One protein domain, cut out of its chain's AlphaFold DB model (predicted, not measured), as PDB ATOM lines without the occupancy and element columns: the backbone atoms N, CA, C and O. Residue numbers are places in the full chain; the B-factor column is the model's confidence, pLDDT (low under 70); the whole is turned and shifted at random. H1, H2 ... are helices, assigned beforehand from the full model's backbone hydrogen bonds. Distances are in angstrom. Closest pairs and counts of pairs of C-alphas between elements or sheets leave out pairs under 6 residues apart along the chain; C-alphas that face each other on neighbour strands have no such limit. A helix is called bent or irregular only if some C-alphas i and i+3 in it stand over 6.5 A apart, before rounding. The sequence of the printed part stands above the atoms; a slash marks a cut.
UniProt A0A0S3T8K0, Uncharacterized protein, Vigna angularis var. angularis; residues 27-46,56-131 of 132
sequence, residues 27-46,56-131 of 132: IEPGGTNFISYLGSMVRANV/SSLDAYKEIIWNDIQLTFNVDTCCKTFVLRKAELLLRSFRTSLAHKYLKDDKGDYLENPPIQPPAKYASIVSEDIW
ATOM      1  N   ILE A  27      56.649 -48.245 -17.293       92.62
ATOM      2  CA  ILE A  27      56.304 -49.240 -18.311       92.62
ATOM      3  C   ILE A  27      55.120 -50.087 -17.851       92.62
ATOM      4  O   ILE A  27      54.740 -50.083 -16.680       92.62
ATOM      5  N   GLU A  28      54.522 -50.807 -18.794       91.25
ATOM      6  CA  GLU A  28      53.460 -51.753 -18.478       91.25
ATOM      7  C   GLU A  28      53.998 -53.008 -17.764       91.25
ATOM      8  O   GLU A  28      55.139 -53.410 -18.015       91.25
ATOM      9  N   PRO A  29      53.180 -53.654 -16.911       87.00
ATOM     10  CA  PRO A  29      51.832 -53.238 -16.509       87.00
ATOM     11  C   PRO A  29      51.851 -52.096 -15.471       87.00
ATOM     12  O   PRO A  29      52.642 -52.113 -14.531       87.00
ATOM     13  N   GLY A  30      50.965 -51.107 -15.632       89.12
ATOM     14  CA  GLY A  30      50.705 -50.053 -14.635       89.12
ATOM     15  C   GLY A  30      51.198 -48.654 -15.012       89.12
ATOM     16  O   GLY A  30      50.750 -47.671 -14.417       89.12
ATOM     17  N   GLY A  31      52.045 -48.528 -16.038       93.00
ATOM     18  CA  GLY A  31      52.542 -47.233 -16.501       93.00
ATOM     19  C   GLY A  31      51.437 -46.292 -16.986       93.00
ATOM     20  O   GLY A  31      51.427 -45.113 -16.630       93.00
ATOM     21  N   THR A  32      50.451 -46.805 -17.720       94.19
ATOM     22  CA  THR A  32      49.300 -46.008 -18.177       94.19
ATOM     23  C   THR A  32      48.453 -45.503 -17.010       94.19
ATOM     24  O   THR A  32      48.053 -44.334 -17.004       94.19
ATOM     25  N   ASN A  33      48.210 -46.349 -16.003       94.31
ATOM     26  CA  ASN A  33      47.466 -45.952 -14.807       94.31
ATOM     27  C   ASN A  33      48.226 -44.862 -14.037       94.31
ATOM     28  O   ASN A  33      47.659 -43.821 -13.716       94.31
ATOM     29  N   PHE A  34      49.535 -45.052 -13.852       96.06
ATOM     30  CA  PHE A  34      50.414 -44.074 -13.216       96.06
ATOM     31  C   PHE A  34      50.348 -42.697 -13.895       96.06
ATOM     32  O   PHE A  34      50.102 -41.683 -13.241       96.06
ATOM     33  N   ILE A  35      50.509 -42.643 -15.222       96.88
ATOM     34  CA  ILE A  35      50.466 -41.379 -15.975       96.88
ATOM     35  C   ILE A  35      49.074 -40.733 -15.930       96.88
ATOM     36  O   ILE A  35      48.971 -39.509 -15.819       96.88
ATOM     37  N   SER A  36      48.009 -41.534 -15.999       96.62
ATOM     38  CA  SER A  36      46.628 -41.038 -15.927       96.62
ATOM     39  C   SER A  36      46.325 -40.419 -14.567       96.62
ATOM     40  O   SER A  36      45.788 -39.309 -14.503       96.62
ATOM     41  N   TYR A  37      46.725 -41.100 -13.492       97.19
ATOM     42  CA  TYR A  37      46.579 -40.619 -12.124       97.19
ATOM     43  C   TYR A  37      47.369 -39.327 -11.893       97.19
ATOM     44  O   TYR A  37      46.796 -38.326 -11.461       97.19
ATOM     45  N   LEU A  38      48.648 -39.297 -12.293       97.88
ATOM     46  CA  LEU A  38      49.482 -38.094 -12.225       97.88
ATOM     47  C   LEU A  38      48.819 -36.912 -12.943       97.88
ATOM     48  O   LEU A  38      48.776 -35.803 -12.417       97.88
ATOM     49  N   GLY A  39      48.255 -37.144 -14.130       97.62
ATOM     50  CA  GLY A  39      47.536 -36.111 -14.871       97.62
ATOM     51  C   GLY A  39      46.316 -35.571 -14.121       97.62
ATOM     52  O   GLY A  39      46.042 -34.375 -14.198       97.62
ATOM     53  N   SER A  40      45.586 -36.421 -13.398       95.81
ATOM     54  CA  SER A  40      44.462 -35.991 -12.556       95.81
ATOM     55  C   SER A  40      44.925 -35.143 -11.378       95.81
ATOM     56  O   SER A  40      44.364 -34.070 -11.165       95.81
ATOM     57  N   MET A  41      45.992 -35.556 -10.692       96.56
ATOM     58  CA  MET A  41      46.566 -34.790  -9.584       96.56
ATOM     59  C   MET A  41      47.059 -33.416 -10.024       96.56
ATOM     60  O   MET A  41      46.761 -32.417  -9.373       96.56
ATOM     61  N   VAL A  42      47.735 -33.346 -11.170       96.75
ATOM     62  CA  VAL A  42      48.196 -32.079 -11.744       96.75
ATOM     63  C   VAL A  42      47.031 -31.134 -12.018       96.75
ATOM     64  O   VAL A  42      47.086 -29.981 -11.610       96.75
ATOM     65  N   ARG A  43      45.961 -31.615 -12.662       95.06
ATOM     66  CA  ARG A  43      44.792 -30.781 -12.993       95.06
ATOM     67  C   ARG A  43      44.011 -30.309 -11.771       95.06
ATOM     68  O   ARG A  43      43.387 -29.260 -11.842       95.06
ATOM     69  N   ALA A  44      43.992 -31.103 -10.705       93.31
ATOM     70  CA  ALA A  44      43.244 -30.780  -9.496       93.31
ATOM     71  C   ALA A  44      43.996 -29.818  -8.569       93.31
ATOM     72  O   ALA A  44      43.358 -29.064  -7.844       93.31
ATOM     73  N   ASN A  45      45.334 -29.855  -8.577       93.62
ATOM     74  CA  ASN A  45      46.135 -29.144  -7.580       93.62
ATOM     75  C   ASN A  45      46.927 -27.973  -8.158       93.62
ATOM     76  O   ASN A  45      47.111 -26.988  -7.456       93.62
ATOM     77  N   VAL A  46      47.411 -28.049  -9.403       93.81
ATOM     78  CA  VAL A  46      48.268 -26.997  -9.968       93.81
ATOM     79  C   VAL A  46      47.410 -25.967 -10.692       93.81
ATOM     80  O   VAL A  46      46.677 -26.347 -11.611       93.81
ATOM     81  N   SER A  56      59.351 -20.853  -8.034       93.19
ATOM     82  CA  SER A  56      59.341 -21.344  -6.655       93.19
ATOM     83  C   SER A  56      57.963 -21.254  -5.997       93.19
ATOM     84  O   SER A  56      57.671 -22.018  -5.080       93.19
ATOM     85  N   SER A  57      57.075 -20.376  -6.478       93.19
ATOM     86  CA  SER A  57      55.679 -20.322  -6.019       93.19
ATOM     87  C   SER A  57      54.945 -21.654  -6.256       93.19
ATOM     88  O   SER A  57      54.008 -21.994  -5.530       93.19
ATOM     89  N   LEU A  58      55.423 -22.456  -7.218       94.94
ATOM     90  CA  LEU A  58      54.889 -23.777  -7.524       94.94
ATOM     91  C   LEU A  58      55.396 -24.892  -6.601       94.94
ATOM     92  O   LEU A  58      54.879 -26.008  -6.670       94.94
ATOM     93  N   ASP A  59      56.400 -24.644  -5.757       95.88
ATOM     94  CA  ASP A  59      57.082 -25.712  -5.015       95.88
ATOM     95  C   ASP A  59      56.143 -26.449  -4.056       95.88
ATOM     96  O   ASP A  59      56.171 -27.679  -3.998       95.88
ATOM     97  N   ALA A  60      55.220 -25.738  -3.402       96.50
ATOM     98  CA  ALA A  60      54.204 -26.368  -2.558       96.50
ATOM     99  C   ALA A  60      53.324 -27.356  -3.348       96.50
ATOM    100  O   ALA A  60      53.049 -28.461  -2.881       96.50
ATOM    101  N   TYR A  61      52.935 -27.006  -4.577       96.56
ATOM    102  CA  TYR A  61      52.141 -27.880  -5.442       96.56
ATOM    103  C   TYR A  61      52.947 -29.080  -5.952       96.56
ATOM    104  O   TYR A  61      52.422 -30.192  -6.026       96.56
ATOM    105  N   LYS A  62      54.233 -28.877  -6.270       97.06
ATOM    106  CA  LYS A  62      55.155 -29.957  -6.662       97.06
ATOM    107  C   LYS A  62      55.310 -30.975  -5.531       97.06
ATOM    108  O   LYS A  62      55.280 -32.176  -5.798       97.06
ATOM    109  N   GLU A  63      55.427 -30.514  -4.286       97.75
ATOM    110  CA  GLU A  63      55.507 -31.396  -3.119       97.75
ATOM    111  C   GLU A  63      54.187 -32.121  -2.842       97.75
ATOM    112  O   GLU A  63      54.218 -33.318  -2.568       97.75
ATOM    113  N   ILE A  64      53.030 -31.461  -2.991       97.31
ATOM    114  CA  ILE A  64      51.716 -32.125  -2.892       97.31
ATOM    115  C   ILE A  64      51.620 -33.278  -3.899       97.31
ATOM    116  O   ILE A  64      51.307 -34.402  -3.511       97.31
ATOM    117  N   ILE A  65      51.949 -33.024  -5.171       97.75
ATOM    118  CA  ILE A  65      51.949 -34.061  -6.213       97.75
ATOM    119  C   ILE A  65      52.907 -35.194  -5.847       97.75
ATOM    120  O   ILE A  65      52.560 -36.365  -5.980       97.75
ATOM    121  N   TRP A  66      54.127 -34.865  -5.425       97.62
ATOM    122  CA  TRP A  66      55.137 -35.870  -5.122       97.62
ATOM    123  C   TRP A  66      54.732 -36.763  -3.945       97.62
ATOM    124  O   TRP A  66      54.821 -37.987  -4.051       97.62
ATOM    125  N   ASN A  67      54.257 -36.166  -2.854       96.56
ATOM    126  CA  ASN A  67      53.843 -36.895  -1.658       96.56
ATOM    127  C   ASN A  67      52.657 -37.816  -1.947       96.56
ATOM    128  O   ASN A  67      52.660 -38.973  -1.540       96.56
ATOM    129  N   ASP A  68      51.673 -37.338  -2.702       95.94
ATOM    130  CA  ASP A  68      50.509 -38.138  -3.072       95.94
ATOM    131  C   ASP A  68      50.880 -39.321  -3.993       95.94
ATOM    132  O   ASP A  68      50.431 -40.453  -3.791       95.94
ATOM    133  N   ILE A  69      51.816 -39.111  -4.927       95.50
ATOM    134  CA  ILE A  69      52.371 -40.192  -5.752       95.50
ATOM    135  C   ILE A  69      53.096 -41.242  -4.899       95.50
ATOM    136  O   ILE A  69      52.925 -42.432  -5.157       95.50
ATOM    137  N   GLN A  70      53.873 -40.831  -3.891       94.25
ATOM    138  CA  GLN A  70      54.542 -41.748  -2.954       94.25
ATOM    139  C   GLN A  70      53.555 -42.566  -2.111       94.25
ATOM    140  O   GLN A  70      53.841 -43.717  -1.799       94.25
ATOM    141  N   LEU A  71      52.406 -41.985  -1.750       94.06
ATOM    142  CA  LEU A  71      51.354 -42.664  -0.983       94.06
ATOM    143  C   LEU A  71      50.530 -43.640  -1.832       94.06
ATOM    144  O   LEU A  71      49.965 -44.600  -1.310       94.06
ATOM    145  N   THR A  72      50.424 -43.387  -3.136       93.88
ATOM    146  CA  THR A  72      49.570 -44.171  -4.038       93.88
ATOM    147  C   THR A  72      50.347 -45.264  -4.775       93.88
ATOM    148  O   THR A  72      49.811 -46.342  -5.049       93.88
ATOM    149  N   PHE A  73      51.618 -45.019  -5.099       91.75
ATOM    150  CA  PHE A  73      52.454 -45.905  -5.902       91.75
ATOM    151  C   PHE A  73      53.775 -46.211  -5.202       91.75
ATOM    152  O   PHE A  73      54.393 -45.340  -4.594       91.75
ATOM    153  N   ASN A  74      54.277 -47.434  -5.389       89.50
ATOM    154  CA  ASN A  74      55.631 -47.780  -4.959       89.50
ATOM    155  C   ASN A  74      56.662 -47.189  -5.939       89.50
ATOM    156  O   ASN A  74      57.030 -47.826  -6.929       89.50
ATOM    157  N   VAL A  75      57.069 -45.942  -5.700       89.88
ATOM    158  CA  VAL A  75      57.996 -45.181  -6.551       89.88
ATOM    159  C   VAL A  75      59.247 -44.831  -5.759       89.88
ATOM    160  O   VAL A  75      59.159 -44.372  -4.628       89.88
ATOM    161  N   ASP A  76      60.423 -45.007  -6.351       89.56
ATOM    162  CA  ASP A  76      61.669 -44.600  -5.705       89.56
ATOM    163  C   ASP A  76      61.866 -43.076  -5.787       89.56
ATOM    164  O   ASP A  76      61.540 -42.440  -6.794       89.56
ATOM    165  N   THR A  77      62.453 -42.481  -4.749       91.56
ATOM    166  CA  THR A  77      62.802 -41.052  -4.699       91.56
ATOM    167  C   THR A  77      63.644 -40.566  -5.884       91.56
ATOM    168  O   THR A  77      63.465 -39.427  -6.328       91.56
ATOM    169  N   CYS A  78      64.490 -41.415  -6.478       90.12
ATOM    170  CA  CYS A  78      65.254 -41.081  -7.684       90.12
ATOM    171  C   CYS A  78      64.354 -40.744  -8.888       90.12
ATOM    172  O   CYS A  78      64.760 -39.997  -9.783       90.12
ATOM    173  N   CYS A  79      63.104 -41.216  -8.889       91.38
ATOM    174  CA  CYS A  79      62.128 -40.939  -9.936       91.38
ATOM    175  C   CYS A  79      61.452 -39.567  -9.782       91.38
ATOM    176  O   CYS A  79      60.788 -39.127 -10.723       91.38
ATOM    177  N   LYS A  80      61.637 -38.838  -8.667       94.25
ATOM    178  CA  LYS A  80      60.982 -37.534  -8.416       94.25
ATOM    179  C   LYS A  80      61.172 -36.547  -9.566       94.25
ATOM    180  O   LYS A  80      60.215 -35.932 -10.029       94.25
ATOM    181  N   THR A  81      62.390 -36.458 -10.104       93.50
ATOM    182  CA  THR A  81      62.687 -35.582 -11.250       93.50
ATOM    183  C   THR A  81      61.872 -35.960 -12.488       93.50
ATOM    184  O   THR A  81      61.379 -35.079 -13.193       93.50
ATOM    185  N   PHE A  82      61.700 -37.257 -12.761       94.31
ATOM    186  CA  PHE A  82      60.848 -37.714 -13.859       94.31
ATOM    187  C   PHE A  82      59.387 -37.334 -13.609       94.31
ATOM    188  O   PHE A  82      58.751 -36.773 -14.501       94.31
ATOM    189  N   VAL A  83      58.872 -37.601 -12.406       96.06
ATOM    190  CA  VAL A  83      57.475 -37.328 -12.043       96.06
ATOM    191  C   VAL A  83      57.147 -35.851 -12.219       96.06
ATOM    192  O   VAL A  83      56.191 -35.523 -12.917       96.06
ATOM    193  N   LEU A  84      57.977 -34.956 -11.677       96.75
ATOM    194  CA  LEU A  84      57.746 -33.513 -11.768       96.75
ATOM    195  C   LEU A  84      57.875 -32.989 -13.204       96.75
ATOM    196  O   LEU A  84      57.052 -32.190 -13.641       96.75
ATOM    197  N   ARG A  85      58.838 -33.486 -13.992       95.69
ATOM    198  CA  ARG A  85      58.917 -33.147 -15.427       95.69
ATOM    199  C   ARG A  85      57.693 -33.640 -16.189       95.69
ATOM    200  O   ARG A  85      57.184 -32.961 -17.074       95.69
ATOM    201  N   LYS A  86      57.207 -34.840 -15.879       96.88
ATOM    202  CA  LYS A  86      56.025 -35.387 -16.542       96.88
ATOM    203  C   LYS A  86      54.763 -34.623 -16.142       96.88
ATOM    204  O   LYS A  86      53.914 -34.411 -17.004       96.88
ATOM    205  N   ALA A  87      54.677 -34.165 -14.895       97.25
ATOM    206  CA  ALA A  87      53.612 -33.302 -14.400       97.25
ATOM    207  C   ALA A  87      53.526 -31.985 -15.190       97.25
ATOM    208  O   ALA A  87      52.454 -31.657 -15.701       97.25
ATOM    209  N   GLU A  88      54.656 -31.302 -15.395       96.88
ATOM    210  CA  GLU A  88      54.747 -30.104 -16.245       96.88
ATOM    211  C   GLU A  88      54.189 -30.362 -17.654       96.88
ATOM    212  O   GLU A  88      53.338 -29.623 -18.161       96.88
ATOM    213  N   LEU A  89      54.636 -31.449 -18.294       96.44
ATOM    214  CA  LEU A  89      54.192 -31.816 -19.640       96.44
ATOM    215  C   LEU A  89      52.685 -32.091 -19.696       96.44
ATOM    216  O   LEU A  89      52.033 -31.726 -20.677       96.44
ATOM    217  N   LEU A  90      52.133 -32.733 -18.665       97.31
ATOM    218  CA  LEU A  90      50.705 -33.026 -18.561       97.31
ATOM    219  C   LEU A  90      49.882 -31.749 -18.367       97.31
ATOM    220  O   LEU A  90      48.849 -31.607 -19.025       97.31
ATOM    221  N   LEU A  91      50.352 -30.799 -17.553       96.38
ATOM    222  CA  LEU A  91      49.709 -29.491 -17.397       96.38
ATOM    223  C   LEU A  91      49.702 -28.723 -18.720       96.38
ATOM    224  O   LEU A  91      48.664 -28.227 -19.158       96.38
ATOM    225  N   ARG A  92      50.849 -28.666 -19.408       96.06
ATOM    226  CA  ARG A  92      50.959 -28.022 -20.723       96.06
ATOM    227  C   ARG A  92      50.036 -28.672 -21.750       96.06
ATOM    228  O   ARG A  92      49.307 -27.969 -22.441       96.06
ATOM    229  N   SER A  93      50.020 -30.002 -21.815       96.19
ATOM    230  CA  SER A  93      49.126 -30.737 -22.713       96.19
ATOM    231  C   SER A  93      47.655 -30.467 -22.405       96.19
ATOM    232  O   SER A  93      46.847 -30.392 -23.331       96.19
ATOM    233  N   PHE A  94      47.296 -30.319 -21.129       95.44
ATOM    234  CA  PHE A  94      45.938 -29.982 -20.723       95.44
ATOM    235  C   PHE A  94      45.538 -28.586 -21.214       95.44
ATOM    236  O   PHE A  94      44.507 -28.461 -21.872       95.44
ATOM    237  N   ARG A  95      46.389 -27.571 -21.010       93.81
ATOM    238  CA  ARG A  95      46.177 -26.204 -21.524       93.81
ATOM    239  C   ARG A  95      45.983 -26.183 -23.036       93.81
ATOM    240  O   ARG A  95      44.998 -25.635 -23.524       93.81
ATOM    241  N   THR A  96      46.880 -26.835 -23.777       94.06
ATOM    242  CA  THR A  96      46.776 -26.929 -25.240       94.06
ATOM    243  C   THR A  96      45.484 -27.620 -25.665       94.06
ATOM    244  O   THR A  96      44.808 -27.137 -26.568       94.06
ATOM    245  N   SER A  97      45.106 -28.712 -24.994       94.50
ATOM    246  CA  SER A  97      43.866 -29.440 -25.277       94.50
ATOM    247  C   SER A  97      42.622 -28.580 -25.035       94.50
ATOM    248  O   SER A  97      41.712 -28.592 -25.862       94.50
ATOM    249  N   LEU A  98      42.586 -27.799 -23.949       94.12
ATOM    250  CA  LEU A  98      41.492 -26.863 -23.683       94.12
ATOM    251  C   LEU A  98      41.410 -25.771 -24.745       94.12
ATOM    252  O   LEU A  98      40.340 -25.563 -25.313       94.12
ATOM    253  N   ALA A  99      42.533 -25.121 -25.048       93.31
ATOM    254  CA  ALA A  99      42.573 -24.059 -26.042       93.31
ATOM    255  C   ALA A  99      42.109 -24.571 -27.412       93.31
ATOM    256  O   ALA A  99      41.212 -23.993 -28.011       93.31
ATOM    257  N   HIS A 100      42.650 -25.703 -27.871       94.75
ATOM    258  CA  HIS A 100      42.263 -26.301 -29.150       94.75
ATOM    259  C   HIS A 100      40.793 -26.707 -29.201       94.75
ATOM    260  O   HIS A 100      40.170 -26.598 -30.246       94.75
ATOM    261  N   LYS A 101      40.238 -27.210 -28.095       94.56
ATOM    262  CA  LYS A 101      38.879 -27.753 -28.096       94.56
ATOM    263  C   LYS A 101      37.792 -26.693 -27.924       94.56
ATOM    264  O   LYS A 101      36.660 -26.938 -28.330       94.56
ATOM    265  N   TYR A 102      38.101 -25.583 -27.261       94.62
ATOM    266  CA  TYR A 102      37.082 -24.630 -26.813       94.62
ATOM    267  C   TYR A 102      37.346 -23.183 -27.212       94.62
ATOM    268  O   TYR A 102      36.407 -22.395 -27.219       94.62
ATOM    269  N   LEU A 103      38.598 -22.823 -27.506       93.56
ATOM    270  CA  LEU A 103      39.005 -21.438 -27.752       93.56
ATOM    271  C   LEU A 103      39.513 -21.206 -29.175       93.56
ATOM    272  O   LEU A 103      39.743 -20.058 -29.543       93.56
ATOM    273  N   LYS A 104      39.708 -22.273 -29.953       95.12
ATOM    274  CA  LYS A 104      40.239 -22.214 -31.312       95.12
ATOM    275  C   LYS A 104      39.278 -22.830 -32.318       95.12
ATOM    276  O   LYS A 104      38.509 -23.723 -31.971       95.12
ATOM    277  N   ASP A 105      39.347 -22.343 -33.548       94.75
ATOM    278  CA  ASP A 105      38.666 -22.927 -34.697       94.75
ATOM    279  C   ASP A 105      39.457 -24.106 -35.305       94.75
ATOM    280  O   ASP A 105      40.547 -24.466 -34.847       94.75
ATOM    281  N   ASP A 106      38.918 -24.699 -36.373       92.38
ATOM    282  CA  ASP A 106      39.543 -25.827 -37.079       92.38
ATOM    283  C   ASP A 106      40.872 -25.466 -37.769       92.38
ATOM    284  O   ASP A 106      41.647 -26.354 -38.134       92.38
ATOM    285  N   LYS A 107      41.157 -24.172 -37.955       93.81
ATOM    286  CA  LYS A 107      42.422 -23.672 -38.515       93.81
ATOM    287  C   LYS A 107      43.476 -23.447 -37.429       93.81
ATOM    288  O   LYS A 107      44.655 -23.300 -37.747       93.81
ATOM    289  N   GLY A 108      43.077 -23.495 -36.159       92.88
ATOM    290  CA  GLY A 108      43.938 -23.271 -35.003       92.88
ATOM    291  C   GLY A 108      44.027 -21.807 -34.569       92.88
ATOM    292  O   GLY A 108      44.829 -21.511 -33.669       92.88
ATOM    293  N   ASP A 109      43.210 -20.937 -35.164       95.44
ATOM    294  CA  ASP A 109      43.076 -19.526 -34.812       95.44
ATOM    295  C   ASP A 109      42.127 -19.372 -33.621       95.44
ATOM    296  O   ASP A 109      41.205 -20.167 -33.440       95.44
ATOM    297  N   TYR A 110      42.358 -18.365 -32.775       93.88
ATOM    298  CA  TYR A 110      41.460 -18.094 -31.653       93.88
ATOM    299  C   TYR A 110      40.106 -17.582 -32.152       93.88
ATOM    300  O   TYR A 110      40.043 -16.759 -33.064       93.88
ATOM    301  N   LEU A 111      39.028 -18.062 -31.533       93.94
ATOM    302  CA  LEU A 111      37.668 -17.635 -31.850       93.94
ATOM    303  C   LEU A 111      37.512 -16.129 -31.602       93.94
ATOM    304  O   LEU A 111      37.934 -15.631 -30.562       93.94
ATOM    305  N   GLU A 112      36.844 -15.422 -32.516       92.62
ATOM    306  CA  GLU A 112      36.532 -13.991 -32.358       92.62
ATOM    307  C   GLU A 112      35.665 -13.733 -31.113       92.62
ATOM    308  O   GLU A 112      35.842 -12.739 -30.417       92.62
ATOM    309  N   ASN A 113      34.762 -14.670 -30.804       91.38
ATOM    310  CA  ASN A 113      33.887 -14.638 -29.634       91.38
ATOM    311  C   ASN A 113      34.006 -15.965 -28.859       91.38
ATOM    312  O   ASN A 113      33.183 -16.865 -29.065       91.38
ATOM    313  N   PRO A 114      35.040 -16.143 -28.015       90.19
ATOM    314  CA  PRO A 114      35.220 -17.375 -27.258       90.19
ATOM    315  C   PRO A 114      34.159 -17.513 -26.148       90.19
ATOM    316  O   PRO A 114      33.611 -16.512 -25.675       90.19
ATOM    317  N   PRO A 115      33.862 -18.743 -25.686       91.81
ATOM    318  CA  PRO A 115      32.989 -18.955 -24.536       91.81
ATOM    319  C   PRO A 115      33.505 -18.212 -23.301       91.81
ATOM    320  O   PRO A 115      34.674 -18.330 -22.960       91.81
ATOM    321  N   ILE A 116      32.625 -17.494 -22.601       89.81
ATOM    322  CA  ILE A 116      32.982 -16.729 -21.391       89.81
ATOM    323  C   ILE A 116      33.107 -17.638 -20.158       89.81
ATOM    324  O   ILE A 116      33.807 -17.309 -19.204       89.81
ATOM    325  N   GLN A 117      32.418 -18.779 -20.174       91.69
ATOM    326  CA  GLN A 117      32.437 -19.759 -19.095       91.69
ATOM    327  C   GLN A 117      33.296 -20.969 -19.479       91.69
ATOM    328  O   GLN A 117      33.258 -21.401 -20.640       91.69
ATOM    329  N   PRO A 118      34.014 -21.567 -18.514       93.06
ATOM    330  CA  PRO A 118      34.742 -22.800 -18.743       93.06
ATOM    331  C   PRO A 118      33.772 -23.948 -19.068       93.06
ATOM    332  O   PRO A 118      32.614 -23.951 -18.639       93.06
ATOM    333  N   PRO A 119      34.224 -24.988 -19.791       92.62
ATOM    334  CA  PRO A 119      33.412 -26.172 -20.042       92.62
ATOM    335  C   PRO A 119      32.936 -26.799 -18.726       92.62
ATOM    336  O   PRO A 119      33.747 -27.000 -17.827       92.62
ATOM    337  N   ALA A 120      31.663 -27.205 -18.641       92.62
ATOM    338  CA  ALA A 120      31.047 -27.684 -17.394       92.62
ATOM    339  C   ALA A 120      31.867 -28.764 -16.656       92.62
ATOM    340  O   ALA A 120      31.993 -28.737 -15.438       92.62
ATOM    341  N   LYS A 121      32.505 -29.680 -17.400       90.69
ATOM    342  CA  LYS A 121      33.374 -30.732 -16.839       90.69
ATOM    343  C   LYS A 121      34.651 -30.230 -16.146       90.69
ATOM    344  O   LYS A 121      35.316 -31.016 -15.483       90.69
ATOM    345  N   TYR A 122      35.033 -28.974 -16.360       91.75
ATOM    346  CA  TYR A 122      36.226 -28.345 -15.795       91.75
ATOM    347  C   TYR A 122      35.905 -27.124 -14.932       91.75
ATOM    348  O   TYR A 122      36.825 -26.552 -14.362       91.75
ATOM    349  N   ALA A 123      34.629 -26.760 -14.777       90.12
ATOM    350  CA  ALA A 123      34.210 -25.597 -13.995       90.12
ATOM    351  C   ALA A 123      34.585 -25.686 -12.500       90.12
ATOM    352  O   ALA A 123      34.620 -24.671 -11.814       90.12
ATOM    353  N   SER A 124      34.888 -26.885 -11.986       89.88
ATOM    354  CA  SER A 124      35.375 -27.083 -10.614       89.88
ATOM    355  C   SER A 124      36.875 -26.833 -10.431       89.88
ATOM    356  O   SER A 124      37.317 -26.681  -9.297       89.88
ATOM    357  N   ILE A 125      37.658 -26.832 -11.515       89.81
ATOM    358  CA  ILE A 125      39.130 -26.711 -11.475       89.81
ATOM    359  C   ILE A 125      39.661 -25.515 -12.274       89.81
ATOM    360  O   ILE A 125      40.813 -25.126 -12.109       89.81
ATOM    361  N   VAL A 126      38.840 -24.934 -13.146       89.94
ATOM    362  CA  VAL A 126      39.124 -23.698 -13.874       89.94
ATOM    363  C   VAL A 126      37.960 -22.757 -13.613       89.94
ATOM    364  O   VAL A 126      36.836 -23.058 -14.009       89.94
ATOM    365  N   SER A 127      38.222 -21.654 -12.920       86.62
ATOM    366  CA  SER A 127      37.233 -20.623 -12.618       86.62
ATOM    367  C   SER A 127      37.025 -19.673 -13.802       86.62
ATOM    368  O   SER A 127      37.828 -19.629 -14.736       86.62
ATOM    369  N   GLU A 128      35.929 -18.910 -13.784       84.88
ATOM    370  CA  GLU A 128      35.599 -17.971 -14.866       84.88
ATOM    371  C   GLU A 128      36.637 -16.854 -15.038       84.88
ATOM    372  O   GLU A 128      36.894 -16.440 -16.163       84.88
ATOM    373  N   ASP A 129      37.247 -16.378 -13.952       85.56
ATOM    374  CA  ASP A 129      38.288 -15.344 -13.985       85.56
ATOM    375  C   ASP A 129      39.585 -15.833 -14.641       85.56
ATOM    376  O   ASP A 129      40.273 -15.045 -15.279       85.56
ATOM    377  N   ILE A 130      39.885 -17.129 -14.527       85.50
ATOM    378  CA  ILE A 130      41.033 -17.764 -15.184       85.50
ATOM    379  C   ILE A 130      40.731 -18.091 -16.653       85.50
ATOM    380  O   ILE A 130      41.638 -18.149 -17.479       85.50
ATOM    381  N   TRP A 131      39.469 -18.383 -16.971       87.50
ATOM    382  CA  TRP A 131      39.057 -18.784 -18.314       87.50
ATOM    383  C   TRP A 131      39.017 -17.623 -19.318       87.50
ATOM    384  O   TRP A 131      39.173 -17.862 -20.518       87.50
TER     385      TRP A 131
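AT A GLANCE: This is residues 27 to 46 and 56 to 131 of the 132 residues of an uncharacterized protein of Vigna angularis var. angularis (UniProt A0A0S3T8K0). A long helix, H3, is the spine of this model; H1 and H2 pack on each other and both cross H3, H2 near its start at residues 80 to 84 and H1 farther along at residues 87 to 94. Beyond the end of H3 a long stretch without a named element, residues 104 to 127, loops round and folds back toward the short H4, which touches no helix. The printed part has 96 residues with four named helices, in the order H1, H2, H3, H4, and no named strand; the class is all helix. The whole is loose, with a radius of gyration of the C-alphas of 15.7 A, and elongated, spanning 48 by 29 by 23 A.

IN THESE COORDINATES: The printed part begins at Ile 27. H1 is residues 31 to 45, 21.2 A from first to last C-alpha, and its C-alpha 31 is at (52.542, -47.233, -16.501). H2 is residues 56 to 72 and is 25.0 A long. H3, residues 77 to 103, is the longest helix at 38.5 A, and its C-alpha 103 is at (39.005, -21.438, -27.752). H2 and H3 are irregular: C-alphas 57 and 60 are 7.1 A apart, and C-alphas 78 and 81 are 7.0 A apart. H4 is residues 128 to 131, with C-alpha 131 at (39.057, -18.784, -18.314).

HOW THE PARTS SIT: H1 touches H3 with its residues 38 to 43 alone, against residues 87 to 94 of H3; the closest C-alphas are those of Gly 39 and Leu 90, 5.8 A apart. They run the same way at a steep tilt of 68 degrees, only just short of about perpendicular. H1 also touches H2, with the C-alphas of Met 41 and Ile 65 closest at 6.4 A; they run opposite ways at a steep tilt of 43 degrees. H2 touches H3 with residues 62 to 66 alone, and the closest C-alphas are those of Lys 62 and Leu 84, 6.7 A apart. Their lines stand about perpendicular, only just, at 70.4 degrees. H4 is apart from H1, H2 and H3. In H1 every O i to N i+4 pair is within hydrogen-bond range; in H2 11 of 13 are and in H3 21 of 23, and H4 is too short for such a pair.

THE WHOLE: The two C-alphas farthest apart are those of Asp 76 and Glu 112, at 47.7 A. Residues 47 to 55 are not printed, and C-alphas 46 and 56 are 12.9 A apart across this cut, which falls in the link from H1 to H2. The link from H2 to H3 is tight, with 4 residues, and that from H3 to H4 is long, with 24. The mean pLDDT of the printed part is 93.6, and no printed residue is under 70.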